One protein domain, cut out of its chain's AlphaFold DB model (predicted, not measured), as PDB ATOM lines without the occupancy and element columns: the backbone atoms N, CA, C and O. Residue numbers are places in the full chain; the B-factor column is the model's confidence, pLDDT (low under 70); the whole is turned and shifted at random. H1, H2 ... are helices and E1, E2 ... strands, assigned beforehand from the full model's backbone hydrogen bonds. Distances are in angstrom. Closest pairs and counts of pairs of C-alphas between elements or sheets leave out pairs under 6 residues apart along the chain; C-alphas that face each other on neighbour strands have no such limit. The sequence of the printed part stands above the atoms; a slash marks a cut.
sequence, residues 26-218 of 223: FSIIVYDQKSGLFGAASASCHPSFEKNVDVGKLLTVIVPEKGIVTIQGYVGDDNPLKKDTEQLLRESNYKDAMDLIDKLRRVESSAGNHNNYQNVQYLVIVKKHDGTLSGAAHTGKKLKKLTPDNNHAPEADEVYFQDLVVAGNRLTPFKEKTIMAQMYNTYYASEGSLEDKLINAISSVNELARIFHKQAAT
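AT A GLANCE: This is residues 26 to 218 of the 223 residues of an uncharacterized protein of Endozoicomonas montiporae (UniProt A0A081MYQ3). Two four-stranded sheets lie face to face as a sandwich, their strands nearly aligned, and a pair of helices covers the outside of each: H3 and H4 over the sheet E2 E1 E8 E7, H1 and H2 over the sheet E3 E4 E5 E6. The long helix H4 runs out past the body, and its residues 213 to 218 stick out. The printed part has 193 residues, with four named helices and eight named strands in the order E1 E2 E3 E4 H1 H2 E5 E6 E7 E8 H3 H4; both sheets are antiparallel, and the class is mixed, helices and strands. The whole is compact, with a radius of gyration of the C-alphas of 16.6 A and spans of 55, 42 and 27 A.

IN THESE COORDINATES: E1, residues 26 to 32, begins with C-alpha 26 at (125.353, 104.363, 114.922). E2 is residues 37 to 44, 23.9 A long, E3 residues 59 to 63 and E4 residues 67 to 73. H1 is residues 81 to 91, and H2 residues 97 to 110, 20.2 A long. E5, residues 120 to 127, spans 22.8 A; E6 is residues 133 to 139, E7 156 to 160 and E8 164 to 169. H3 is residues 176 to 189, 20.0 A, and H4 residues 194 to 218, 37.3 A, ending with C-alpha 218 at (150.198, 106.075, 126.826).

HOW THE PARTS SIT: In the sheet E2 E1 E8 E7, these backbone atoms are within hydrogen-bond range: N 28 and O 41 at 2.8 A in the hairpin E1 and E2, N 29 and O 165 at 2.9 A between the antiparallel neighbours E1 and E8, and N 159 and O 166 at 2.8 A in the hairpin E7 and E8. In the sheet E3 E4 E5 E6, also within hydrogen-bond range are N 61 and O 69 at 2.8 A in the hairpin E3 and E4, N 70 and O 123 at 2.9 A between the antiparallel neighbours E4 and E5, and N 124 and O 136 at 2.8 A in the hairpin E5 and E6. The sheets' best planes stand 13 degrees apart; the closest C-alphas of E5 and E8 are Leu 123 and Val 165, 6.2 A. H1 and H2 lie on the same face of their sheet, at heights of 8.5 and 10.6 A, and touch at Thr 85 and Leu 104, C-alphas 6.9 A apart. H3 and H4, a helical hairpin, lie on the same face of the other sheet, at heights of 9.1 and 12.0 A; H4 touches H3 with residues 197 to 208 alone, closest at the C-alphas of Met 183 and Ala 201, 4.5 A. H1 and H2 are apart from H3 and H4. Every O i to N i+4 pair is within hydrogen-bond range in H1, H2 and H3, and 18 of 21 in H4.

THE WHOLE: The C-alphas of Glu 91 and Thr 218, the two farthest apart, are 55.1 A apart. The printed part has no cut. The links E2 to E3 and E6 to E7 are long. Mean pLDDT of the printed part is 80.4; 49 residues are under 70, among them 46 to 57 and 144 to 157.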
ATOM      1  N   PHE A  26     126.078 103.595 113.918       87.56
ATOM      2  CA  PHE A  26     125.353 104.363 114.922       87.56
ATOM      3  C   PHE A  26     124.478 105.416 114.258       87.56
ATOM      4  O   PHE A  26     124.835 105.997 113.232       87.56
ATOM      5  N   SER A  27     123.325 105.653 114.869       91.94
ATOM      6  CA  SER A  27     122.299 106.559 114.374       91.94
ATOM      7  C   SER A  27     121.688 107.347 115.520       91.94
ATOM      8  O   SER A  27     121.541 106.843 116.634       91.94
ATOM      9  N   ILE A  28     121.296 108.576 115.217       94.88
ATOM     10  CA  ILE A  28     120.461 109.434 116.045       94.88
ATOM     11  C   ILE A  28     119.248 109.851 115.221       94.88
ATOM     12  O   ILE A  28     119.383 110.274 114.074       94.88
ATOM     13  N   ILE A  29     118.066 109.747 115.816       97.38
ATOM     14  CA  ILE A  29     116.839 110.361 115.314       97.38
ATOM     15  C   ILE A  29     116.290 111.304 116.375       97.38
ATOM     16  O   ILE A  29     116.445 111.062 117.575       97.38
ATOM     17  N   VAL A  30     115.659 112.385 115.938       97.50
ATOM     18  CA  VAL A  30     115.152 113.422 116.832       97.50
ATOM     19  C   VAL A  30     113.911 114.098 116.261       97.50
ATOM     20  O   VAL A  30     113.740 114.182 115.045       97.50
ATOM     21  N   TYR A  31     113.063 114.601 117.147       97.00
ATOM     22  CA  TYR A  31     112.068 115.621 116.856       97.00
ATOM     23  C   TYR A  31     112.503 116.932 117.511       97.00
ATOM     24  O   TYR A  31     112.552 117.037 118.736       97.00
ATOM     25  N   ASP A  32     112.826 117.939 116.707       95.50
ATOM     26  CA  ASP A  32     113.164 119.257 117.228       95.50
ATOM     27  C   ASP A  32     111.891 120.040 117.545       95.50
ATOM     28  O   ASP A  32     111.194 120.517 116.652       95.50
ATOM     29  N   GLN A  33     111.608 120.213 118.835       91.56
ATOM     30  CA  GLN A  33     110.409 120.911 119.304       91.56
ATOM     31  C   GLN A  33     110.348 122.374 118.840       91.56
ATOM     32  O   GLN A  33     109.258 122.929 118.721       91.56
ATOM     33  N   LYS A  34     111.500 123.007 118.571       91.62
ATOM     34  CA  LYS A  34     111.569 124.409 118.145       91.62
ATOM     35  C   LYS A  34     111.116 124.591 116.697       91.62
ATOM     36  O   LYS A  34     110.331 125.495 116.420       91.62
ATOM     37  N   SER A  35     111.627 123.775 115.778       93.38
ATOM     38  CA  SER A  35     111.255 123.822 114.357       93.38
ATOM     39  C   SER A  35     110.028 122.972 114.016       93.38
ATOM     40  O   SER A  35     109.422 123.174 112.967       93.38
ATOM     41  N   GLY A  36     109.654 122.031 114.885       93.75
ATOM     42  CA  GLY A  36     108.605 121.047 114.630       93.75
ATOM     43  C   GLY A  36     109.022 119.955 113.639       93.75
ATOM     44  O   GLY A  36     108.157 119.257 113.107       93.75
ATOM     45  N   LEU A  37     110.321 119.809 113.361       95.81
ATOM     46  CA  LEU A  37     110.844 118.907 112.337       95.81
ATOM     47  C   LEU A  37     111.411 117.618 112.934       95.81
ATOM     48  O   LEU A  37     112.048 117.617 113.986       95.81
ATOM     49  N   PHE A  38     111.232 116.518 112.204       97.12
ATOM     50  CA  PHE A  38     111.981 115.288 112.439       97.12
ATOM     51  C   PHE A  38     113.321 115.341 111.708       97.12
ATOM     52  O   PHE A  38     113.384 115.770 110.556       97.12
ATOM     53  N   GLY A  39     114.375 114.844 112.347       96.56
ATOM     54  CA  GLY A  39     115.706 114.735 111.766       96.56
ATOM     55  C   GLY A  39     116.375 113.413 112.116       96.56
ATOM     56  O   GLY A  39     116.061 112.790 113.131       96.56
ATOM     57  N   ALA A  40     117.303 112.989 111.266       96.25
ATOM     58  CA  ALA A  40     118.136 111.820 111.495       96.25
ATOM     59  C   ALA A  40     119.554 112.075 111.002       96.25
ATOM     60  O   ALA A  40     119.755 112.751 109.994       96.25
ATOM     61  N   ALA A  41     120.523 111.472 111.678       94.06
ATOM     62  CA  ALA A  41     121.878 111.350 111.177       94.06
ATOM     63  C   ALA A  41     122.473 110.013 111.610       94.06
ATOM     64  O   ALA A  41     122.154 109.487 112.677       94.06
ATOM     65  N   SER A  42     123.341 109.470 110.768       90.19
ATOM     66  CA  SER A  42     123.878 108.127 110.933       90.19
ATOM     67  C   SER A  42     125.266 108.040 110.318       90.19
ATOM     68  O   SER A  42     125.566 108.746 109.355       90.19
ATOM     69  N   ALA A  43     126.095 107.144 110.840       86.06
ATOM     70  CA  ALA A  43     127.371 106.786 110.240       86.06
ATOM     71  C   ALA A  43     127.607 105.279 110.369       86.06
ATOM     72  O   ALA A  43     127.212 104.656 111.357       86.06
ATOM     73  N   SER A  44     128.260 104.703 109.360       81.25
ATOM     74  CA  SER A  44     128.694 103.311 109.361       81.25
ATOM     75  C   SER A  44     130.115 103.207 108.830       81.25
ATOM     76  O   SER A  44     130.480 103.874 107.862       81.25
ATOM     77  N   CYS A  45     130.908 102.355 109.467       75.31
ATOM     78  CA  CYS A  45     132.256 101.999 109.042       75.31
ATOM     79  C   CYS A  45     132.287 100.628 108.344       75.31
ATOM     80  O   CYS A  45     133.365 100.073 108.137       75.31
ATOM     81  N   HIS A  46     131.125 100.058 107.993       67.94
ATOM     82  CA  HIS A  46     131.070  98.795 107.269       67.94
ATOM     83  C   HIS A  46     131.472  99.015 105.804       67.94
ATOM     84  O   HIS A  46     130.778  99.722 105.075       67.94
ATOM     85  N   PRO A  47     132.563  98.403 105.326       56.66
ATOM     86  CA  PRO A  47     132.850  98.411 103.904       56.66
ATOM     87  C   PRO A  47     131.821  97.511 103.202       56.66
ATOM     88  O   PRO A  47     131.677  96.337 103.552       56.66
ATOM     89  N   SER A  48     131.047  98.064 102.268       53.25
ATOM     90  CA  SER A  48     130.030  97.339 101.494       53.25
ATOM     91  C   SER A  48     130.699  96.282 100.595       53.25
ATOM     92  O   SER A  48     131.001  96.544  99.433       53.25
ATOM     93  N   PHE A  49     131.017  95.102 101.141       41.81
ATOM     94  CA  PHE A  49     131.766  94.052 100.431       41.81
ATOM     95  C   PHE A  49     130.900  92.922  99.854       41.81
ATOM     96  O   PHE A  49     131.392  92.167  99.017       41.81
ATOM     97  N   GLU A  50     129.620  92.815 100.214       44.78
ATOM     98  CA  GLU A  50     128.718  91.823  99.618       44.78
ATOM     99  C   GLU A  50     127.669  92.493  98.732       44.78
ATOM    100  O   GLU A  50     126.879  93.312  99.185       44.78
ATOM    101  N   LYS A  51     127.641  92.103  97.450       46.50
ATOM    102  CA  LYS A  51     126.785  92.680  96.396       46.50
ATOM    103  C   LYS A  51     125.271  92.629  96.661       46.50
ATOM    104  O   LYS A  51     124.543  93.204  95.867       46.50
ATOM    105  N   ASN A  52     124.806  91.936  97.706       43.59
ATOM    106  CA  ASN A  52     123.380  91.685  97.954       43.59
ATOM    107  C   ASN A  52     122.948  91.834  99.429       43.59
ATOM    108  O   ASN A  52     121.772  91.635  99.738       43.59
ATOM    109  N   VAL A  53     123.872  92.128 100.353       47.94
ATOM    110  CA  VAL A  53     123.583  92.298 101.786       47.94
ATOM    111  C   VAL A  53     124.499  93.387 102.329       47.94
ATOM    112  O   VAL A  53     125.671  93.147 102.613       47.94
ATOM    113  N   ASP A  54     123.967  94.597 102.466       50.81
ATOM    114  CA  ASP A  54     124.721  95.724 103.001       50.81
ATOM    115  C   ASP A  54     124.329  95.964 104.466       50.81
ATOM    116  O   ASP A  54     123.244  96.442 104.790       50.81
ATOM    117  N   VAL A  55     125.231  95.582 105.372       48.84
ATOM    118  CA  VAL A  55     125.084  95.756 106.827       48.84
ATOM    119  C   VAL A  55     125.281  97.225 107.243       48.84
ATOM    120  O   VAL A  55     124.917  97.613 108.352       48.84
ATOM    121  N   GLY A  56     125.852  98.051 106.358       51.06
ATOM    122  CA  GLY A  56     125.950  99.502 106.503       51.06
ATOM    123  C   GLY A  56     124.752 100.250 105.918       51.06
ATOM    124  O   GLY A  56     124.685 101.476 106.038       51.06
ATOM    125  N   LYS A  57     123.788  99.547 105.303       64.50
ATOM    126  CA  LYS A  57     122.619 100.189 104.713       64.50
ATOM    127  C   LYS A  57     121.650 100.641 105.795       64.50
ATOM    128  O   LYS A  57     121.150  99.871 106.612       64.50
ATOM    129  N   LEU A  58     121.376 101.935 105.752       76.50
ATOM    130  CA  LEU A  58     120.480 102.631 106.655       76.50
ATOM    131  C   LEU A  58     119.204 102.955 105.890       76.50
ATOM    132  O   LEU A  58     119.243 103.594 104.836       76.50
ATOM    133  N   LEU A  59     118.063 102.518 106.409       84.62
ATOM    134  CA  LEU A  59     116.761 102.900 105.882       84.62
ATOM    135  C   LEU A  59     116.132 103.912 106.830       84.62
ATOM    136  O   LEU A  59     115.683 103.539 107.908       84.62
ATOM    137  N   THR A  60     116.056 105.168 106.402       90.38
ATOM    138  CA  THR A  60     115.333 106.215 107.130       90.38
ATOM    139  C   THR A  60     114.069 106.598 106.371       90.38
ATOM    140  O   THR A  60     114.111 106.901 105.176       90.38
ATOM    141  N   VAL A  61     112.938 106.587 107.072       93.44
ATOM    142  CA  VAL A  61     111.629 107.015 106.574       93.44
ATOM    143  C   VAL A  61     111.104 108.107 107.493       93.44
ATOM    144  O   VAL A  61     110.992 107.906 108.700       93.44
ATOM    145  N   ILE A  62     110.772 109.256 106.910       94.75
ATOM    146  CA  ILE A  62     110.178 110.396 107.610       94.75
ATOM    147  C   ILE A  62     108.812 110.656 106.996       94.75
ATOM    148  O   ILE A  62     108.698 110.840 105.783       94.75
ATOM    149  N   VAL A  63     107.787 110.716 107.838       95.38
ATOM    150  CA  VAL A  63     106.468 111.217 107.454       95.38
ATOM    151  C   VAL A  63     106.200 112.465 108.297       95.38
ATOM    152  O   VAL A  63     106.030 112.341 109.516       95.38
ATOM    153  N   PRO A  64     106.175 113.666 107.682       92.44
ATOM    154  CA  PRO A  64     105.941 114.918 108.396       92.44
ATOM    155  C   PRO A  64     104.703 114.843 109.291       92.44
ATOM    156  O   PRO A  64     103.701 114.239 108.913       92.44
ATOM    157  N   GLU A  65     104.789 115.434 110.485       91.00
ATOM    158  CA  GLU A  65     103.750 115.404 111.532       91.00
ATOM    159  C   GLU A  65     103.380 114.020 112.091       91.00
ATOM    160  O   GLU A  65     102.549 113.941 112.995       91.00
ATOM    161  N   LYS A  66     103.966 112.924 111.595       94.12
ATOM    162  CA  LYS A  66     103.621 111.561 112.030       94.12
ATOM    163  C   LYS A  66     104.751 110.876 112.769       94.12
ATOM    164  O   LYS A  66     104.515 110.285 113.820       94.12
ATOM    165  N   GLY A  67     105.966 110.952 112.242       95.69
ATOM    166  CA  GLY A  67     107.100 110.287 112.859       95.69
ATOM    167  C   GLY A  67     108.267 110.053 111.921       95.69
ATOM    168  O   GLY A  67     108.248 110.398 110.736       95.69
ATOM    169  N   ILE A  68     109.276 109.412 112.490       96.69
ATOM    170  CA  ILE A  68     110.501 108.995 111.834       96.69
ATOM    171  C   ILE A  68     110.869 107.587 112.293       96.69
ATOM    172  O   ILE A  68     110.732 107.237 113.466       96.69
ATOM    173  N   VAL A  69     111.338 106.783 111.347       95.50
ATOM    174  CA  VAL A  69     111.865 105.442 111.587       95.50
ATOM    175  C   VAL A  69     113.213 105.334 110.897       95.50
ATOM    176  O   VAL A  69     113.314 105.607 109.702       95.50
ATOM    177  N   THR A  70     114.228 104.890 111.630       93.38
ATOM    178  CA  THR A  70     115.511 104.459 111.074       93.38
ATOM    179  C   THR A  70     115.706 102.979 111.367       93.38
ATOM    180  O   THR A  70     115.554 102.538 112.503       93.38
ATOM    181  N   ILE A  71     116.043 102.206 110.338       89.31
ATOM    182  CA  ILE A  71     116.358 100.781 110.419       89.31
ATOM    183  C   ILE A  71     117.818 100.608 110.010       89.31
ATOM    184  O   ILE A  71     118.221 101.067 108.940       89.31
ATOM    185  N   GLN A  72     118.598  99.954 110.865       86.25
ATOM    186  CA  GLN A  72     120.022  99.688 110.661       86.25
ATOM    187  C   GLN A  72     120.367  98.218 110.934       86.25
ATOM    188  O   GLN A  72     119.578  97.495 111.543       86.25
ATOM    189  N   GLY A  73     121.542  97.768 110.491       80.12
ATOM    190  CA  GLY A  73     121.952  96.361 110.531       80.12
ATOM    191  C   GLY A  73     121.785  95.697 109.164       80.12
ATOM    192  O   GLY A  73     122.031  96.322 108.141       80.12
ATOM    193  N   TYR A  74     121.371  94.430 109.121       75.50
ATOM    194  CA  TYR A  74     121.256  93.674 107.865       75.50
ATOM    195  C   TYR A  74     120.000  94.071 107.074       75.50
ATOM    196  O   TYR A  74     118.975  93.387 107.131       75.50
ATOM    197  N   VAL A  75     120.075  95.178 106.333       68.44
ATOM    198  CA  VAL A  75     118.972  95.701 105.518       68.44
ATOM    199  C   VAL A  75     119.244  95.399 104.040       68.44
ATOM    200  O   VAL A  75     120.158  95.953 103.440       68.44
ATOM    201  N   GLY A  76     118.447  94.510 103.438       62.84
ATOM    202  CA  GLY A  76     118.576  94.153 102.016       62.84
ATOM    203  C   GLY A  76     118.204  95.291 101.052       62.84
ATOM    204  O   GLY A  76     117.512  96.240 101.429       62.84
ATOM    205  N   ASP A  77     118.639  95.187  99.792       58.03
ATOM    206  CA  ASP A  77     118.414  96.237  98.792       58.03
ATOM    207  C   ASP A  77     116.949  96.392  98.372       58.03
ATOM    208  O   ASP A  77     116.435  97.513  98.360       58.03
ATOM    209  N   ASP A  78     116.267  95.270  98.149       61.53
ATOM    210  CA  ASP A  78     114.851  95.196  97.779       61.53
ATOM    211  C   ASP A  78     113.947  95.061  99.010       61.53
ATOM    212  O   ASP A  78     113.058  94.211  99.065       61.53
ATOM    213  N   ASN A  79     114.192  95.862 100.051       64.25
ATOM    214  CA  ASN A  79     113.429  95.733 101.286       64.25
ATOM    215  C   ASN A  79     112.025  96.372 101.147       64.25
ATOM    216  O   ASN A  79     111.928  97.607 101.104       64.25
ATOM    217  N   PRO A  80     110.926  95.583 101.134       69.25
ATOM    218  CA  PRO A  80     109.561  96.118 101.078       69.25
ATOM    219  C   PRO A  80     109.243  97.039 102.264       69.25
ATOM    220  O   PRO A  80     108.380  97.914 102.152       69.25
ATOM    221  N   LEU A  81     110.022  96.942 103.349       77.00
ATOM    222  CA  LEU A  81     109.835  97.739 104.550       77.00
ATOM    223  C   LEU A  81     109.822  99.232 104.316       77.00
ATOM    224  O   LEU A  81     109.181  99.917 105.098       77.00
ATOM    225  N   LYS A  82     110.481  99.776 103.289       81.56
ATOM    226  CA  LYS A  82     110.398 101.226 103.064       81.56
ATOM    227  C   LYS A  82     108.951 101.667 102.832       81.56
ATOM    228  O   LYS A  82     108.493 102.604 103.482       81.56
ATOM    229  N   LYS A  83     108.241 100.980 101.930       84.56
ATOM    230  CA  LYS A  83     106.847 101.295 101.594       84.56
ATOM    231  C   LYS A  83     105.922 100.983 102.763       84.56
ATOM    232  O   LYS A  83     105.102 101.825 103.116       84.56
ATOM    233  N   ASP A  84     106.115  99.832 103.401       88.25
ATOM    234  CA  ASP A  84     105.284  99.423 104.532       88.25
ATOM    235  C   ASP A  84     105.485 100.342 105.745       88.25
ATOM    236  O   ASP A  84     104.519 100.710 106.400       88.25
ATOM    237  N   THR A  85     106.716 100.792 106.013       90.12
ATOM    238  CA  THR A  85     107.019 101.759 107.083       90.12
ATOM    239  C   THR A  85     106.358 103.101 106.816       90.12
ATOM    240  O   THR A  85     105.778 103.691 107.724       90.12
ATOM    241  N   GLU A  86     106.422 103.591 105.576       91.94
ATOM    242  CA  GLU A  86     105.774 104.848 105.206       91.94
ATOM    243  C   GLU A  86     104.249 104.748 105.328       91.94
ATOM    244  O   GLU A  86     103.619 105.639 105.904       91.94
ATOM    245  N   GLN A  87     103.657 103.661 104.828       92.06
ATOM    246  CA  GLN A  87     102.223 103.409 104.947       92.06
ATOM    247  C   GLN A  87     101.806 103.338 106.415       92.06
ATOM    248  O   GLN A  87     100.892 104.056 106.822       92.06
ATOM    249  N   LEU A  88     102.516 102.540 107.214       92.12
ATOM    250  CA  LEU A  88     102.279 102.430 108.642       92.12
ATOM    251  C   LEU A  88     102.337 103.821 109.284       92.12
ATOM    252  O   LEU A  88     101.340 104.257 109.860       92.12
ATOM    253  N   LEU A  89     103.420 104.582 109.148       92.94
ATOM    254  CA  LEU A  89     103.512 105.923 109.743       92.94
ATOM    255  C   LEU A  89     102.314 106.827 109.389       92.94
ATOM    256  O   LEU A  89     101.832 107.570 110.247       92.94
ATOM    257  N   ARG A  90     101.778 106.734 108.166       92.25
ATOM    258  CA  ARG A  90     100.602 107.509 107.731       92.25
ATOM    259  C   ARG A  90      99.302 107.097 108.428       92.25
ATOM    260  O   ARG A  90      98.485 107.975 108.702       92.25
ATOM    261  N   GLU A  91      99.118 105.827 108.782       87.69
ATOM    262  CA  GLU A  91      97.906 105.330 109.461       87.69
ATOM    263  C   GLU A  91      97.663 105.990 110.833       87.69
ATOM    264  O   GLU A  91      96.519 106.085 111.270       87.69
ATOM    265  N   SER A  92      98.707 106.536 111.478       69.69
ATOM    266  CA  SER A  92      98.620 107.409 112.671       69.69
ATOM    267  C   SER A  92      97.861 106.843 113.882       69.69
ATOM    268  O   SER A  92      97.457 107.598 114.765       69.69
ATOM    269  N   ASN A  93      97.653 105.529 113.945       78.44
ATOM    270  CA  ASN A  93      96.832 104.860 114.960       78.44
ATOM    271  C   ASN A  93      97.673 104.114 116.011       78.44
ATOM    272  O   ASN A  93      97.232 103.115 116.580       78.44
ATOM    273  N   TYR A  94      98.897 104.583 116.248       81.94
ATOM    274  CA  TYR A  94      99.831 103.959 117.179       81.94
ATOM    275  C   TYR A  94      99.548 104.369 118.610       81.94
ATOM    276  O   TYR A  94      99.355 105.552 118.904       81.94
ATOM    277  N   LYS A  95      99.598 103.389 119.513       87.62
ATOM    278  CA  LYS A  95      99.582 103.667 120.952       87.62
ATOM    279  C   LYS A  95     100.867 104.375 121.391       87.62
ATOM    280  O   LYS A  95     100.809 105.309 122.183       87.62
ATOM    281  N   ASP A  96     102.004 103.912 120.885       93.06
ATOM    282  CA  ASP A  96     103.356 104.389 121.177       93.06
ATOM    283  C   ASP A  96     104.332 103.888 120.088       93.06
ATOM    284  O   ASP A  96     103.935 103.184 119.155       93.06
ATOM    285  N   ALA A  97     105.610 104.263 120.176       94.19
ATOM    286  CA  ALA A  97     106.631 103.830 119.221       94.19
ATOM    287  C   ALA A  97     106.873 102.309 119.229       94.19
ATOM    288  O   ALA A  97     107.213 101.744 118.187       94.19
ATOM    289  N   MET A  98     106.666 101.630 120.363       93.56
ATOM    290  CA  MET A  98     106.827 100.175 120.449       93.56
ATOM    291  C   MET A  98     105.723  99.431 119.694       93.56
ATOM    292  O   MET A  98     106.015  98.424 119.050       93.56
ATOM    293  N   ASP A  99     104.488  99.941 119.686       93.69
ATOM    294  CA  ASP A  99     103.404  99.401 118.851       93.69
ATOM    295  C   ASP A  99     103.757  99.450 117.352       93.69
ATOM    296  O   ASP A  99     103.553  98.471 116.630       93.69
ATOM    297  N   LEU A 100     104.362 100.550 116.878       93.62
ATOM    298  CA  LEU A 100     104.854 100.633 115.496       93.62
ATOM    299  C   LEU A 100     105.973  99.613 115.236       93.62
ATOM    300  O   LEU A 100     105.923  98.906 114.229       93.62
ATOM    301  N   ILE A 101     106.943  99.483 116.144       92.38
ATOM    302  CA  ILE A 101     108.006  98.470 116.037       92.38
ATOM    303  C   ILE A 101     107.404  97.061 115.935       92.38
ATOM    304  O   ILE A 101     107.796  96.278 115.070       92.38
ATOM    305  N   ASP A 102     106.420  96.721 116.765       91.31
ATOM    306  CA  ASP A 102     105.784  95.404 116.733       91.31
ATOM    307  C   ASP A 102     104.974  95.156 115.455       91.31
ATOM    308  O   ASP A 102     104.895  94.014 114.990       91.31
ATOM    309  N   LYS A 103     104.380  96.194 114.859       91.31
ATOM    310  CA  LYS A 103     103.735  96.102 113.540       91.31
ATOM    311  C   LYS A 103     104.770  95.893 112.430       91.31
ATOM    312  O   LYS A 103     104.611  94.961 111.644       91.31
ATOM    313  N   LEU A 104     105.868  96.653 112.424       89.44
ATOM    314  CA  LEU A 104     106.978  96.483 111.471       89.44
ATOM    315  C   LEU A 104     107.564  95.065 111.521       89.44
ATOM    316  O   LEU A 104     107.735  94.416 110.490       89.44
ATOM    317  N   ARG A 105     107.772  94.523 112.725       87.25
ATOM    318  CA  ARG A 105     108.258  93.146 112.919       87.25
ATOM    319  C   ARG A 105     107.308  92.091 112.348       87.25
ATOM    320  O   ARG A 105     107.759  91.064 111.836       87.25
ATOM    321  N   ARG A 106     105.992  92.315 112.444       87.19
ATOM    322  CA  ARG A 106     104.975  91.417 111.870       87.19
ATOM    323  C   ARG A 106     104.966  91.469 110.348       87.19
ATOM    324  O   ARG A 106     104.834  90.412 109.731       87.19
ATOM    325  N   VAL A 107     105.150  92.652 109.761       84.62
ATOM    326  CA  VAL A 107     105.295  92.818 108.307       84.62
ATOM    327  C   VAL A 107     106.490  92.011 107.801       84.62
ATOM    328  O   VAL A 107     106.319  91.157 106.934       84.62
ATOM    329  N   GLU A 108     107.671  92.168 108.411       78.25
ATOM    330  CA  GLU A 108     108.859  91.391 108.018       78.25
ATOM    331  C   GLU A 108     108.669  89.884 108.166       78.25
ATOM    332  O   GLU A 108     109.080  89.114 107.299       78.25
ATOM    333  N   SER A 109     108.028  89.459 109.259       75.56
ATOM    334  CA  SER A 109     107.755  88.041 109.502       75.56
ATOM    335  C   SER A 109     106.807  87.460 108.449       75.56
ATOM    336  O   SER A 109     106.992  86.327 108.020       75.56
ATOM    337  N   SER A 110     105.818  88.236 108.000       71.81
ATOM    338  CA  SER A 110     104.798  87.787 107.040       71.81
ATOM    339  C   SER A 110     105.306  87.769 105.595       71.81
ATOM    340  O   SER A 110     104.826  86.979 104.788       71.81
ATOM    341  N   ALA A 111     106.317  88.578 105.269       65.94
ATOM    342  CA  ALA A 111     106.907  88.680 103.932       65.94
ATOM    343  C   ALA A 111     107.827  87.497 103.548       65.94
ATOM    344  O   ALA A 111     108.657  87.621 102.652       65.94
ATOM    345  N   GLY A 112     107.759  86.358 104.247       59.31
ATOM    346  CA  GLY A 112     108.656  85.217 104.022       59.31
ATOM    347  C   GLY A 112     110.063  85.397 104.614       59.31
ATOM    348  O   GLY A 112     110.750  84.407 104.851       59.31
ATOM    349  N   ASN A 113     110.448  86.619 104.992       60.72
ATOM    350  CA  ASN A 113     111.733  86.976 105.601       60.72
ATOM    351  C   ASN A 113     111.766  86.730 107.121       60.72
ATOM    352  O   ASN A 113     112.135  87.604 107.906       60.72
ATOM    353  N   HIS A 114     111.432  85.508 107.547       52.88
ATOM    354  CA  HIS A 114     111.169  85.103 108.941       52.88
ATOM    355  C   HIS A 114     112.321  85.328 109.951       52.88
ATOM    356  O   HIS A 114     112.180  85.019 111.133       52.88
ATOM    357  N   ASN A 115     113.460  85.879 109.527       57.94
ATOM    358  CA  ASN A 115     114.629  86.130 110.364       57.94
ATOM    359  C   ASN A 115     115.212  87.549 110.261       57.94
ATOM    360  O   ASN A 115     116.113  87.851 111.044       57.94
ATOM    361  N   ASN A 116     114.726  88.422 109.369       69.12
ATOM    362  CA  ASN A 116     115.357  89.735 109.163       69.12
ATOM    363  C   ASN A 116     115.201  90.655 110.376       69.12
ATOM    364  O   ASN A 116     116.197  91.214 110.825       69.12
ATOM    365  N   TYR A 117     114.029  90.670 111.020       75.88
ATOM    366  CA  TYR A 117     113.815  91.473 112.231       75.88
ATOM    367  C   TYR A 117     114.779  91.117 113.387       75.88
ATOM    368  O   TYR A 117     115.001  91.910 114.300       75.88
ATOM    369  N   GLN A 118     115.353  89.905 113.391       80.31
ATOM    370  CA  GLN A 118     116.339  89.498 114.400       80.31
ATOM    371  C   GLN A 118     117.737  90.067 114.125       80.31
ATOM    372  O   GLN A 118     118.554  90.089 115.047       80.31
ATOM    373  N   ASN A 119     118.004  90.505 112.893       78.56
ATOM    374  CA  ASN A 119     119.291  90.999 112.401       78.56
ATOM    375  C   ASN A 119     119.313  92.524 112.182       78.56
ATOM    376  O   ASN A 119     120.298  93.046 111.661       78.56
ATOM    377  N   VAL A 120     118.247  93.232 112.550       84.00
ATOM    378  CA  VAL A 120     118.137  94.688 112.405       84.00
ATOM    379  C   VAL A 120     117.928  95.359 113.757       84.00
ATOM    380  O   VAL A 120     117.616  94.717 114.766       84.00
ATOM    381  N   GLN A 121     118.115  96.669 113.768       87.88
ATOM    382  CA  GLN A 121     117.845  97.557 114.881       87.88
ATOM    383  C   GLN A 121     116.977  98.706 114.378       87.88
ATOM    384  O   GLN A 121     117.296  99.328 113.366       87.88
ATOM    385  N   TYR A 122     115.880  98.966 115.079       91.50
ATOM    386  CA  TYR A 122     114.944 100.043 114.780       91.50
ATOM    387  C   TYR A 122     115.150 101.174 115.773       91.50
ATOM    388  O   TYR A 122     115.296 100.931 116.971       91.50
ATOM    389  N   LEU A 123     115.091 102.398 115.272       94.81
ATOM    390  CA  LEU A 123     114.934 103.620 116.039       94.81
ATOM    391  C   LEU A 123     113.642 104.259 115.546       94.81
ATOM    392  O   LEU A 123     113.465 104.431 114.339       94.81
ATOM    393  N   VAL A 124     112.733 104.588 116.454       96.25
ATOM    394  CA  VAL A 124     111.410 105.104 116.107       96.25
ATOM    395  C   VAL A 124     111.062 106.287 116.993       96.25
ATOM    396  O   VAL A 124     111.158 106.184 118.212       96.25
ATOM    397  N   ILE A 125     110.593 107.378 116.389       96.94
ATOM    398  CA  ILE A 125     109.839 108.426 117.085       96.94
ATOM    399  C   ILE A 125     108.510 108.604 116.356       96.94
ATOM    400  O   ILE A 125     108.486 108.808 115.144       96.94
ATOM    401  N   VAL A 126     107.401 108.555 117.089       95.75
ATOM    402  CA  VAL A 126     106.055 108.810 116.560       95.75
ATOM    403  C   VAL A 126     105.358 109.913 117.341       95.75
ATOM    404  O   VAL A 126     105.537 110.046 118.553       95.75
ATOM    405  N   LYS A 127     104.512 110.672 116.648       93.38
ATOM    406  CA  LYS A 127     103.530 111.571 117.253       93.38
ATOM    407  C   LYS A 127     102.238 110.784 117.463       93.38
ATOM    408  O   LYS A 127     101.610 110.337 116.504       93.38
ATOM    409  N   LYS A 128     101.868 110.565 118.724       90.69
ATOM    410  CA  LYS A 128     100.636 109.868 119.109       90.69
ATOM    411  C   LYS A 128      99.409 110.706 118.741       90.69
ATOM    412  O   LYS A 128      99.504 111.906 118.492       90.69
ATOM    413  N   HIS A 129      98.231 110.082 118.766       85.56
ATOM    414  CA  HIS A 129      96.963 110.767 118.485       85.56
ATOM    415  C   HIS A 129      96.678 111.939 119.446       85.56
ATOM    416  O   HIS A 129      96.030 112.909 119.067       85.56
ATOM    417  N   ASP A 130      97.174 111.874 120.684       88.81
ATOM    418  CA  ASP A 130      97.080 112.964 121.670       88.81
ATOM    419  C   ASP A 130      98.062 114.128 121.399       88.81
ATOM    420  O   ASP A 130      98.122 115.081 122.171       88.81
ATOM    421  N   GLY A 131      98.841 114.054 120.315       87.94
ATOM    422  CA  GLY A 131      99.839 115.045 119.918       87.94
ATOM    423  C   GLY A 131     101.189 114.906 120.620       87.94
ATOM    424  O   GLY A 131     102.138 115.577 120.217       87.94
ATOM    425  N   THR A 132     101.309 114.040 121.630       92.56
ATOM    426  CA  THR A 132     102.566 113.826 122.358       92.56
ATOM    427  C   THR A 132     103.477 112.836 121.635       92.56
ATOM    428  O   THR A 132     103.032 112.011 120.835       92.56
ATOM    429  N   LEU A 133     104.778 112.922 121.905       94.12
ATOM    430  CA  LEU A 133     105.786 112.099 121.245       94.12
ATOM    431  C   LEU A 133     106.042 110.805 122.014       94.12
ATOM    432  O   LEU A 133     105.897 110.726 123.235       94.12
ATOM    433  N   SER A 134     106.446 109.778 121.282       95.38
ATOM    434  CA  SER A 134     106.956 108.535 121.835       95.38
ATOM    435  C   SER A 134     108.178 108.125 121.034       95.38
ATOM    436  O   SER A 134     108.077 107.959 119.821       95.38
ATOM    437  N   GLY A 135     109.309 107.967 121.718       95.19
ATOM    438  CA  GLY A 135     110.547 107.433 121.170       95.19
ATOM    439  C   GLY A 135     110.806 106.031 121.712       95.19
ATOM    440  O   GLY A 135     110.568 105.766 122.893       95.19
ATOM    441  N   ALA A 136     111.270 105.128 120.857       95.12
ATOM    442  CA  ALA A 136     111.691 103.789 121.241       95.12
ATOM    443  C   ALA A 136     112.771 103.262 120.295       95.12
ATOM    444  O   ALA A 136     112.888 103.686 119.144       95.12
ATOM    445  N   ALA A 137     113.525 102.283 120.781       92.31
ATOM    446  CA  ALA A 137     114.430 101.492 119.972       92.31
ATOM    447  C   ALA A 137     114.166 100.002 120.199       92.31
ATOM    448  O   ALA A 137     113.669  99.589 121.248       92.31
ATOM    449  N   HIS A 138     114.488  99.194 119.197       90.06
ATOM    450  CA  HIS A 138     114.493  97.749 119.339       90.06
ATOM    451  C   HIS A 138     115.654  97.153 118.578       90.06
ATOM    452  O   HIS A 138     115.784  97.341 117.373       90.06
ATOM    453  N   THR A 139     116.434  96.339 119.271       86.19
ATOM    454  CA  THR A 139     117.565  95.633 118.682       86.19
ATOM    455  C   THR A 139     117.267  94.137 118.588       86.19
ATOM    456  O   THR A 139     117.035  93.468 119.603       86.19
ATOM    457  N   GLY A 140     117.313  93.594 117.372       84.56
ATOM    458  CA  GLY A 140     117.080  92.183 117.094       84.56
ATOM    459  C   GLY A 140     118.053  91.250 117.826       84.56
ATOM    460  O   GLY A 140     119.232  91.545 118.027       84.56
ATOM    461  N   LYS A 141     117.560  90.074 118.236       81.50
ATOM    462  CA  LYS A 141     118.316  89.127 119.081       81.50
ATOM    463  C   LYS A 141     119.606  88.602 118.448       81.50
ATOM    464  O   LYS A 141     120.527  88.271 119.188       81.50
ATOM    465  N   LYS A 142     119.654  88.446 117.122       74.81
ATOM    466  CA  LYS A 142     120.852  87.975 116.416       74.81
ATOM    467  C   LYS A 142     121.858  89.109 116.261       74.81
ATOM    468  O   LYS A 142     123.033  88.871 116.492       74.81
ATOM    469  N   LEU A 143     121.391  90.336 116.014       73.94
ATOM    470  CA  LEU A 143     122.252  91.521 115.990       73.94
ATOM    471  C   LEU A 143     122.945  91.747 117.345       73.94
ATOM    472  O   LEU A 143     124.146  91.984 117.374       73.94
ATOM    473  N   LYS A 144     122.238  91.543 118.469       65.56
ATOM    474  CA  LYS A 144     122.828  91.589 119.828       65.56
ATOM    475  C   LYS A 144     123.930  90.549 120.081       65.56
ATOM    476  O   LYS A 144     124.676  90.690 121.042       65.56
ATOM    477  N   LYS A 145     123.978  89.475 119.287       60.34
ATOM    478  CA  LYS A 145     124.900  88.337 119.454       60.34
ATOM    479  C   LYS A 145     126.054  88.339 118.454       60.34
ATOM    480  O   LYS A 145     126.831  87.390 118.449       60.34
ATOM    481  N   LEU A 146     126.149  89.345 117.587       57.12
ATOM    482  CA  LEU A 146     127.288  89.492 116.689       57.12
ATOM    483  C   LEU A 146     128.483  89.948 117.518       57.12
ATOM    484  O   LEU A 146     128.684  91.133 117.720       57.12
ATOM    485  N   THR A 147     129.227  88.983 118.036       49.31
ATOM    486  CA  THR A 147     130.517  89.191 118.682       49.31
ATOM    487  C   THR A 147     131.594  88.661 117.733       49.31
ATOM    488  O   THR A 147     131.494  87.498 117.331       49.31
ATOM    489  N   PRO A 148     132.620  89.447 117.370       46.00
ATOM    490  CA  PRO A 148     133.783  88.968 116.624       46.00
ATOM    491  C   PRO A 148     134.521  87.834 117.351       46.00
ATOM    492  O   PRO A 148     135.122  86.989 116.700       46.00
ATOM    493  N   ASP A 149     134.416  87.786 118.683       46.00
ATOM    494  CA  ASP A 149     134.990  86.755 119.544       46.00
ATOM    495  C   ASP A 149     133.968  86.303 120.592       46.00
ATOM    496  O   ASP A 149     133.346  87.131 121.255       46.00
ATOM    497  N   ASN A 150     133.837  84.988 120.784       40.19
ATOM    498  CA  ASN A 150     132.828  84.293 121.606       40.19
ATOM    499  C   ASN A 150     132.744  84.684 123.106       40.19
ATOM    500  O   ASN A 150     132.051  84.006 123.861       40.19
ATOM    501  N   ASN A 151     133.429  85.738 123.564       40.94
ATOM    502  CA  ASN A 151     133.622  86.067 124.980       40.94
ATOM    503  C   ASN A 151     133.387  87.544 125.370       40.94
ATOM    504  O   ASN A 151     133.655  87.888 126.519       40.94
ATOM    505  N   HIS A 152     132.908  88.423 124.480       42.53
ATOM    506  CA  HIS A 152     132.660  89.838 124.821       42.53
ATOM    507  C   HIS A 152     131.170  90.222 124.749       42.53
ATOM    508  O   HIS A 152     130.381  89.593 124.055       42.53
ATOM    509  N   ALA A 153     130.788  91.200 125.576       43.75
ATOM    510  CA  ALA A 153     129.427  91.682 125.836       43.75
ATOM    511  C   ALA A 153     128.680  92.149 124.553       43.75
ATOM    512  O   ALA A 153     129.325  92.364 123.530       43.75
ATOM    513  N   PRO A 154     127.332  92.265 124.567       49.88
ATOM    514  CA  PRO A 154     126.545  92.522 123.354       49.88
ATOM    515  C   PRO A 154     126.867  93.876 122.710       49.88
ATOM    516  O   PRO A 154     126.620  94.891 123.333       49.88
ATOM    517  N   GLU A 155     127.285  93.890 121.439       62.16
ATOM    518  CA  GLU A 155     127.808  95.079 120.732       62.16
ATOM    519  C   GLU A 155     126.768  96.126 120.295       62.16
ATOM    520  O   GLU A 155     127.034  96.942 119.406       62.16
ATOM    521  N   ALA A 156     125.553  96.062 120.836       57.47
ATOM    522  CA  ALA A 156     124.448  96.916 120.432       57.47
ATOM    523  C   ALA A 156     123.768  97.535 121.648       57.47
ATOM    524  O   ALA A 156     123.312  96.825 122.547       57.47
ATOM    525  N   ASP A 157     123.659  98.858 121.622       64.81
ATOM    526  CA  ASP A 157     123.131  99.667 122.715       64.81
ATOM    527  C   ASP A 157     122.157 100.714 122.177       64.81
ATOM    528  O   ASP A 157     122.176 101.076 120.993       64.81
ATOM    529  N   GLU A 158     121.276 101.166 123.057       73.19
ATOM    530  CA  GLU A 158     120.189 102.081 122.741       73.19
ATOM    531  C   GLU A 158     119.925 103.025 123.921       73.19
ATOM    532  O   GLU A 158     119.750 102.608 125.065       73.19
ATOM    533  N   VAL A 159     119.881 104.325 123.635       70.44
ATOM    534  CA  VAL A 159     119.494 105.386 124.568       70.44
ATOM    535  C   VAL A 159     118.314 106.108 123.947       70.44
ATOM    536  O   VAL A 159     118.411 106.603 122.828       70.44
ATOM    537  N   TYR A 160     117.191 106.185 124.652       73.25
ATOM    538  CA  TYR A 160     116.002 106.833 124.114       73.25
ATOM    539  C   TYR A 160     115.253 107.655 125.156       73.25
ATOM    540  O   TYR A 160     115.157 107.300 126.329       73.25
ATOM    541  N   PHE A 161     114.699 108.752 124.660       77.88
ATOM    542  CA  PHE A 161     113.773 109.667 125.307       77.88
ATOM    543  C   PHE A 161     112.572 109.873 124.374       77.88
ATOM    544  O   PHE A 161     112.521 109.315 123.278       77.88
ATOM    545  N   GLN A 162     111.572 110.646 124.804       82.44
ATOM    546  CA  GLN A 162     110.330 110.812 124.037       82.44
ATOM    547  C   GLN A 162     110.553 111.415 122.641       82.44
ATOM    548  O   GLN A 162     109.833 111.062 121.712       82.44
ATOM    549  N   ASP A 163     111.538 112.298 122.495       89.69
ATOM    550  CA  ASP A 163     111.809 113.091 121.297       89.69
ATOM    551  C   ASP A 163     113.180 112.822 120.670       89.69
ATOM    552  O   ASP A 163     113.494 113.414 119.644       89.69
ATOM    553  N   LEU A 164     113.991 111.928 121.239       95.38
ATOM    554  CA  LEU A 164     115.321 111.603 120.732       95.38
ATOM    555  C   LEU A 164     115.656 110.142 121.010       95.38
ATOM    556  O   LEU A 164     115.522 109.658 122.133       95.38
ATOM    557  N   VAL A 165     116.142 109.446 119.986       95.12
ATOM    558  CA  VAL A 165     116.588 108.053 120.081       95.12
ATOM    559  C   VAL A 165     117.972 107.949 119.456       95.12
ATOM    560  O   VAL A 165     118.171 108.344 118.309       95.12
ATOM    561  N   VAL A 166     118.921 107.396 120.203       92.06
ATOM    562  CA  VAL A 166     120.260 107.038 119.734       92.06
ATOM    563  C   VAL A 166     120.408 105.533 119.852       92.06
ATOM    564  O   VAL A 166     120.089 104.955 120.889       92.06
ATOM    565  N   ALA A 167     120.899 104.887 118.807       89.88
ATOM    566  CA  ALA A 167     121.220 103.472 118.878       89.88
ATOM    567  C   ALA A 167     122.385 103.131 117.958       89.88
ATOM    568  O   ALA A 167     122.584 103.747 116.905       89.88
ATOM    569  N   GLY A 168     123.128 102.102 118.332       86.88
ATOM    570  CA  GLY A 168     124.224 101.591 117.531       86.88
ATOM    571  C   GLY A 168     124.388 100.092 117.675       86.88
ATOM    572  O   GLY A 168     123.846  99.469 118.587       86.88
ATOM    573  N   ASN A 169     125.138  99.523 116.741       80.50
ATOM    574  CA  ASN A 169     125.557  98.131 116.730       80.50
ATOM    575  C   ASN A 169     127.014  98.031 116.256       80.50
ATOM    576  O   ASN A 169     127.504  98.913 115.546       80.50
ATOM    577  N   ARG A 170     127.697  96.955 116.668       75.69
ATOM    578  CA  ARG A 170     129.123  96.708 116.400       75.69
ATOM    579  C   ARG A 170     130.037  97.824 116.911       75.69
ATOM    580  O   ARG A 170     130.982  98.229 116.241       75.69
ATOM    581  N   LEU A 171     129.725  98.362 118.090       71.81
ATOM    582  CA  LEU A 171     130.397  99.537 118.660       71.81
ATOM    583  C   LEU A 171     131.761  99.228 119.314       71.81
ATOM    584  O   LEU A 171     132.410 100.134 119.841       71.81
ATOM    585  N   THR A 172     132.219  97.976 119.282       62.91
ATOM    586  CA  THR A 172     133.519  97.569 119.826       62.91
ATOM    587  C   THR A 172     134.683  98.150 119.010       62.91
ATOM    588  O   THR A 172     134.559  98.375 117.803       62.91
ATOM    589  N   PRO A 173     135.835  98.449 119.645       54.16
ATOM    590  CA  PRO A 173     136.204  98.219 121.050       54.16
ATOM    591  C   PRO A 173     135.752  99.327 122.023       54.16
ATOM    592  O   PRO A 173     136.185  99.359 123.176       54.16
ATOM    593  N   PHE A 174     134.927 100.277 121.584       59.72
ATOM    594  CA  PHE A 174     134.512 101.398 122.419       59.72
ATOM    595  C   PHE A 174     133.414 100.971 123.400       59.72
ATOM    596  O   PHE A 174     132.559 100.148 123.081       59.72
ATOM    597  N   LYS A 175     133.412 101.533 124.615       65.50
ATOM    598  CA  LYS A 175     132.316 101.305 125.569       65.50
ATOM    599  C   LYS A 175     131.033 101.890 124.975       65.50
ATOM    600  O   LYS A 175     130.886 103.108 124.945       65.50
ATOM    601  N   GLU A 176     130.124 101.032 124.520       63.22
ATOM    602  CA  GLU A 176     128.875 101.385 123.820       63.22
ATOM    603  C   GLU A 176     128.113 102.542 124.480       63.22
ATOM    604  O   GLU A 176     127.832 103.557 123.837       63.22
ATOM    605  N   LYS A 177     127.904 102.443 125.801       67.25
ATOM    606  CA  LYS A 177     127.235 103.470 126.611       67.25
ATOM    607  C   LYS A 177     127.889 104.843 126.501       67.25
ATOM    608  O   LYS A 177     127.204 105.855 126.590       67.25
ATOM    609  N   THR A 178     129.206 104.899 126.316       77.62
ATOM    610  CA  THR A 178     129.948 106.154 126.171       77.62
ATOM    611  C   THR A 178     129.704 106.795 124.809       77.62
ATOM    612  O   THR A 178     129.532 108.009 124.761       77.62
ATOM    613  N   ILE A 179     129.624 106.017 123.722       81.44
ATOM    614  CA  ILE A 179     129.310 106.558 122.388       81.44
ATOM    615  C   ILE A 179     127.888 107.119 122.372       81.44
ATOM    616  O   ILE A 179     127.693 108.278 122.007       81.44
ATOM    617  N   MET A 180     126.901 106.329 122.807       86.12
ATOM    618  CA  MET A 180     125.499 106.757 122.783       86.12
ATOM    619  C   MET A 180     125.274 107.984 123.679       86.12
ATOM    620  O   MET A 180     124.640 108.953 123.256       86.12
ATOM    621  N   ALA A 181     125.853 107.992 124.888       85.56
ATOM    622  CA  ALA A 181     125.776 109.137 125.793       85.56
ATOM    623  C   ALA A 181     126.473 110.383 125.229       85.56
ATOM    624  O   ALA A 181     125.973 111.489 125.407       85.56
ATOM    625  N   GLN A 182     127.603 110.232 124.534       89.00
ATOM    626  CA  GLN A 182     128.293 111.364 123.919       89.00
ATOM    627  C   GLN A 182     127.472 111.988 122.795       89.00
ATOM    628  O   GLN A 182     127.341 113.211 122.760       89.00
ATOM    629  N   MET A 183     126.895 111.173 121.907       91.81
ATOM    630  CA  MET A 183     126.020 111.665 120.840       91.81
ATOM    631  C   MET A 183     124.824 112.420 121.428       91.81
ATOM    632  O   MET A 183     124.535 113.542 121.011       91.81
ATOM    633  N   TYR A 184     124.185 111.835 122.445       92.38
ATOM    634  CA  TYR A 184     123.086 112.452 123.186       92.38
ATOM    635  C   TYR A 184     123.489 113.803 123.799       92.38
ATOM    636  O   TYR A 184     122.872 114.829 123.514       92.38
ATOM    637  N   ASN A 185     124.551 113.822 124.608       92.25
ATOM    638  CA  ASN A 185     124.993 115.024 125.315       92.25
ATOM    639  C   ASN A 185     125.414 116.123 124.337       92.25
ATOM    640  O   ASN A 185     125.078 117.287 124.537       92.25
ATOM    641  N   THR A 186     126.109 115.753 123.258       94.56
ATOM    642  CA  THR A 186     126.549 116.706 122.235       94.56
ATOM    643  C   THR A 186     125.359 117.317 121.506       94.56
ATOM    644  O   THR A 186     125.358 118.523 121.274       94.56
ATOM    645  N   TYR A 187     124.322 116.533 121.187       95.44
ATOM    646  CA  TYR A 187     123.111 117.066 120.561       95.44
ATOM    647  C   TYR A 187     122.445 118.143 121.431       95.44
ATOM    648  O   TYR A 187     122.096 119.210 120.927       95.44
ATOM    649  N   TYR A 188     122.290 117.889 122.734       93.81
ATOM    650  CA  TYR A 188     121.653 118.837 123.658       93.81
ATOM    651  C   TYR A 188     122.524 120.048 124.002       93.81
ATOM    652  O   TYR A 188     121.983 121.120 124.256       93.81
ATOM    653  N   ALA A 189     123.849 119.892 123.997       95.00
ATOM    654  CA  ALA A 189     124.784 120.995 124.206       95.00
ATOM    655  C   ALA A 189     125.005 121.851 122.945       95.00
ATOM    656  O   ALA A 189     125.516 122.962 123.046       95.00
ATOM    657  N   SER A 190     124.656 121.336 121.763       95.25
ATOM    658  CA  SER A 190     124.833 122.050 120.500       95.25
ATOM    659  C   SER A 190     123.760 123.119 120.307       95.25
ATOM    660  O   SER A 190     122.560 122.860 120.418       95.25
ATOM    661  N   GLU A 191     124.207 124.312 119.934       93.50
ATOM    662  CA  GLU A 191     123.358 125.400 119.455       93.50
ATOM    663  C   GLU A 191     123.258 125.367 117.921       93.50
ATOM    664  O   GLU A 191     124.068 124.727 117.251       93.50
ATOM    665  N   GLY A 192     122.276 126.074 117.356       94.31
ATOM    666  CA  GLY A 192     122.131 126.231 115.906       94.31
ATOM    667  C   GLY A 192     120.927 125.504 115.311       94.31
ATOM    668  O   GLY A 192     119.896 125.335 115.972       94.31
ATOM    669  N   SER A 193     121.041 125.160 114.026       96.56
ATOM    670  CA  SER A 193     120.002 124.449 113.275       96.56
ATOM    671  C   SER A 193     119.887 122.983 113.708       96.56
ATOM    672  O   SER A 193     120.771 122.441 114.377       96.56
ATOM    673  N   LEU A 194     118.790 122.318 113.333       96.12
ATOM    674  CA  LEU A 194     118.626 120.882 113.571       96.12
ATOM    675  C   LEU A 194     119.771 120.091 112.915       96.12
ATOM    676  O   LEU A 194     120.329 119.178 113.524       96.12
ATOM    677  N   GLU A 195     120.145 120.479 111.701       96.38
ATOM    678  CA  GLU A 195     121.220 119.897 110.911       96.38
ATOM    679  C   GLU A 195     122.570 120.021 111.622       96.38
ATOM    680  O   GLU A 195     123.260 119.014 111.786       96.38
ATOM    681  N   ASP A 196     122.920 121.211 112.120       95.94
ATOM    682  CA  ASP A 196     124.185 121.434 112.834       95.94
ATOM    683  C   ASP A 196     124.276 120.564 114.089       95.94
ATOM    684  O   ASP A 196     125.283 119.895 114.331       95.94
ATOM    685  N   LYS A 197     123.190 120.504 114.871       97.19
ATOM    686  CA  LYS A 197     123.126 119.676 116.082       97.19
ATOM    687  C   LYS A 197     123.308 118.192 115.764       97.19
ATOM    688  O   LYS A 197     124.009 117.490 116.494       97.19
ATOM    689  N   LEU A 198     122.698 117.705 114.682       95.94
ATOM    690  CA  LEU A 198     122.831 116.319 114.225       95.94
ATOM    691  C   LEU A 198     124.253 116.002 113.734       95.94
ATOM    692  O   LEU A 198     124.813 114.966 114.103       95.94
ATOM    693  N   ILE A 199     124.859 116.899 112.949       94.50
ATOM    694  CA  ILE A 199     126.239 116.763 112.458       94.50
ATOM    695  C   ILE A 199     127.225 116.748 113.629       94.50
ATOM    696  O   ILE A 199     128.121 115.898 113.663       94.50
ATOM    697  N   ASN A 200     127.047 117.634 114.609       94.88
ATOM    698  CA  ASN A 200     127.882 117.685 115.808       94.88
ATOM    699  C   ASN A 200     127.751 116.402 116.633       94.88
ATOM    700  O   ASN A 200     128.762 115.824 117.036       94.88
ATOM    701  N   ALA A 201     126.523 115.915 116.835       94.06
ATOM    702  CA  ALA A 201     126.267 114.678 117.565       94.06
ATOM    703  C   ALA A 201     126.999 113.483 116.939       94.06
ATOM    704  O   ALA A 201     127.721 112.779 117.643       94.06
ATOM    705  N   ILE A 202     126.891 113.283 115.624       91.19
ATOM    706  CA  ILE A 202     127.593 112.197 114.918       91.19
ATOM    707  C   ILE A 202     129.112 112.395 114.945       91.19
ATOM    708  O   ILE A 202     129.859 111.451 115.206       91.19
ATOM    709  N   SER A 203     129.586 113.623 114.729       90.56
ATOM    710  CA  SER A 203     131.020 113.927 114.673       90.56
ATOM    711  C   SER A 203     131.722 113.770 116.027       90.56
ATOM    712  O   SER A 203     132.918 113.473 116.062       90.56
ATOM    713  N   SER A 204     130.989 113.891 117.139       89.62
ATOM    714  CA  SER A 204     131.515 113.696 118.499       89.62
ATOM    715  C   SER A 204     132.085 112.292 118.747       89.62
ATOM    716  O   SER A 204     132.998 112.114 119.556       89.62
ATOM    717  N   VAL A 205     131.614 111.287 118.003       85.12
ATOM    718  CA  VAL A 205     132.119 109.910 118.101       85.12
ATOM    719  C   VAL A 205     133.577 109.820 117.639       85.12
ATOM    720  O   VAL A 205     134.376 109.099 118.240       85.12
ATOM    721  N   ASN A 206     133.969 110.611 116.634       79.94
ATOM    722  CA  ASN A 206     135.357 110.673 116.170       79.94
ATOM    723  C   ASN A 206     136.291 111.272 117.230       79.94
ATOM    724  O   ASN A 206     137.452 110.868 117.340       79.94
ATOM    725  N   GLU A 207     135.804 112.232 118.015       79.50
ATOM    726  CA  GLU A 207     136.568 112.816 119.117       79.50
ATOM    727  C   GLU A 207     136.820 111.785 120.221       79.50
ATOM    728  O   GLU A 207     137.965 111.605 120.642       79.50
ATOM    729  N   LEU A 208     135.787 111.028 120.608       77.56
ATOM    730  CA  LEU A 208     135.935 109.907 121.540       77.56
ATOM    731  C   LEU A 208     136.945 108.875 121.040       77.56
ATOM    732  O   LEU A 208     137.837 108.480 121.792       77.56
ATOM    733  N   ALA A 209     136.847 108.469 119.773       72.50
ATOM    734  CA  ALA A 209     137.779 107.513 119.186       72.50
ATOM    735  C   ALA A 209     139.233 108.005 119.296       72.50
ATOM    736  O   ALA A 209     140.119 107.252 119.707       72.50
ATOM    737  N   ARG A 210     139.485 109.294 119.025       75.12
ATOM    738  CA  ARG A 210     140.814 109.910 119.199       75.12
ATOM    739  C   ARG A 210     141.288 109.891 120.653       75.12
ATOM    740  O   ARG A 210     142.469 109.638 120.885       75.12
ATOM    741  N   ILE A 211     140.410 110.160 121.622       76.88
ATOM    742  CA  ILE A 211     140.751 110.121 123.056       76.88
ATOM    743  C   ILE A 211     141.163 108.704 123.465       76.88
ATOM    744  O   ILE A 211     142.221 108.529 124.071       76.88
ATOM    745  N   PHE A 212     140.385 107.693 123.076       72.00
ATOM    746  CA  PHE A 212     140.698 106.297 123.384       72.00
ATOM    747  C   PHE A 212     142.011 105.839 122.739       72.00
ATOM    748  O   PHE A 212     142.827 105.204 123.406       72.00
ATOM    749  N   HIS A 213     142.278 106.233 121.488       69.75
ATOM    750  CA  HIS A 213     143.561 105.952 120.838       69.75
ATOM    751  C   HIS A 213     144.750 106.581 121.575       69.75
ATOM    752  O   HIS A 213     145.772 105.919 121.761       69.75
ATOM    753  N   LYS A 214     144.626 107.832 122.040       71.12
ATOM    754  CA  LYS A 214     145.685 108.487 122.825       71.12
ATOM    755  C   LYS A 214     145.938 107.773 124.154       71.12
ATOM    756  O   LYS A 214     147.091 107.549 124.502       71.12
ATOM    757  N   GLN A 215     144.882 107.387 124.872       71.81
ATOM    758  CA  GLN A 215     145.002 106.680 126.154       71.81
ATOM    759  C   GLN A 215     145.682 105.311 126.002       71.81
ATOM    760  O   GLN A 215     146.560 104.973 126.800       71.81
ATOM    761  N   ALA A 216     145.335 104.562 124.950       68.50
ATOM    762  CA  ALA A 216     145.959 103.278 124.633       68.50
ATOM    763  C   ALA A 216     147.457 103.415 124.302       68.50
ATOM    764  O   ALA A 216     148.260 102.585 124.717       68.50
ATOM    765  N   ALA A 217     147.859 104.487 123.610       68.50
ATOM    766  CA  ALA A 217     149.268 104.745 123.306       68.50
ATOM    767  C   ALA A 217     150.103 105.075 124.559       68.50
ATOM    768  O   ALA A 217     151.279 104.733 124.622       68.50
ATOM    769  N   THR A 218     149.504 105.708 125.574       68.69
ATOM    770  CA  THR A 218     150.198 106.075 126.826       68.69
ATOM    771  C   THR A 218     150.318 104.946 127.851       68.69
ATOM    772  O   THR A 218     151.038 105.098 128.833       68.69
TER     773      THR A 218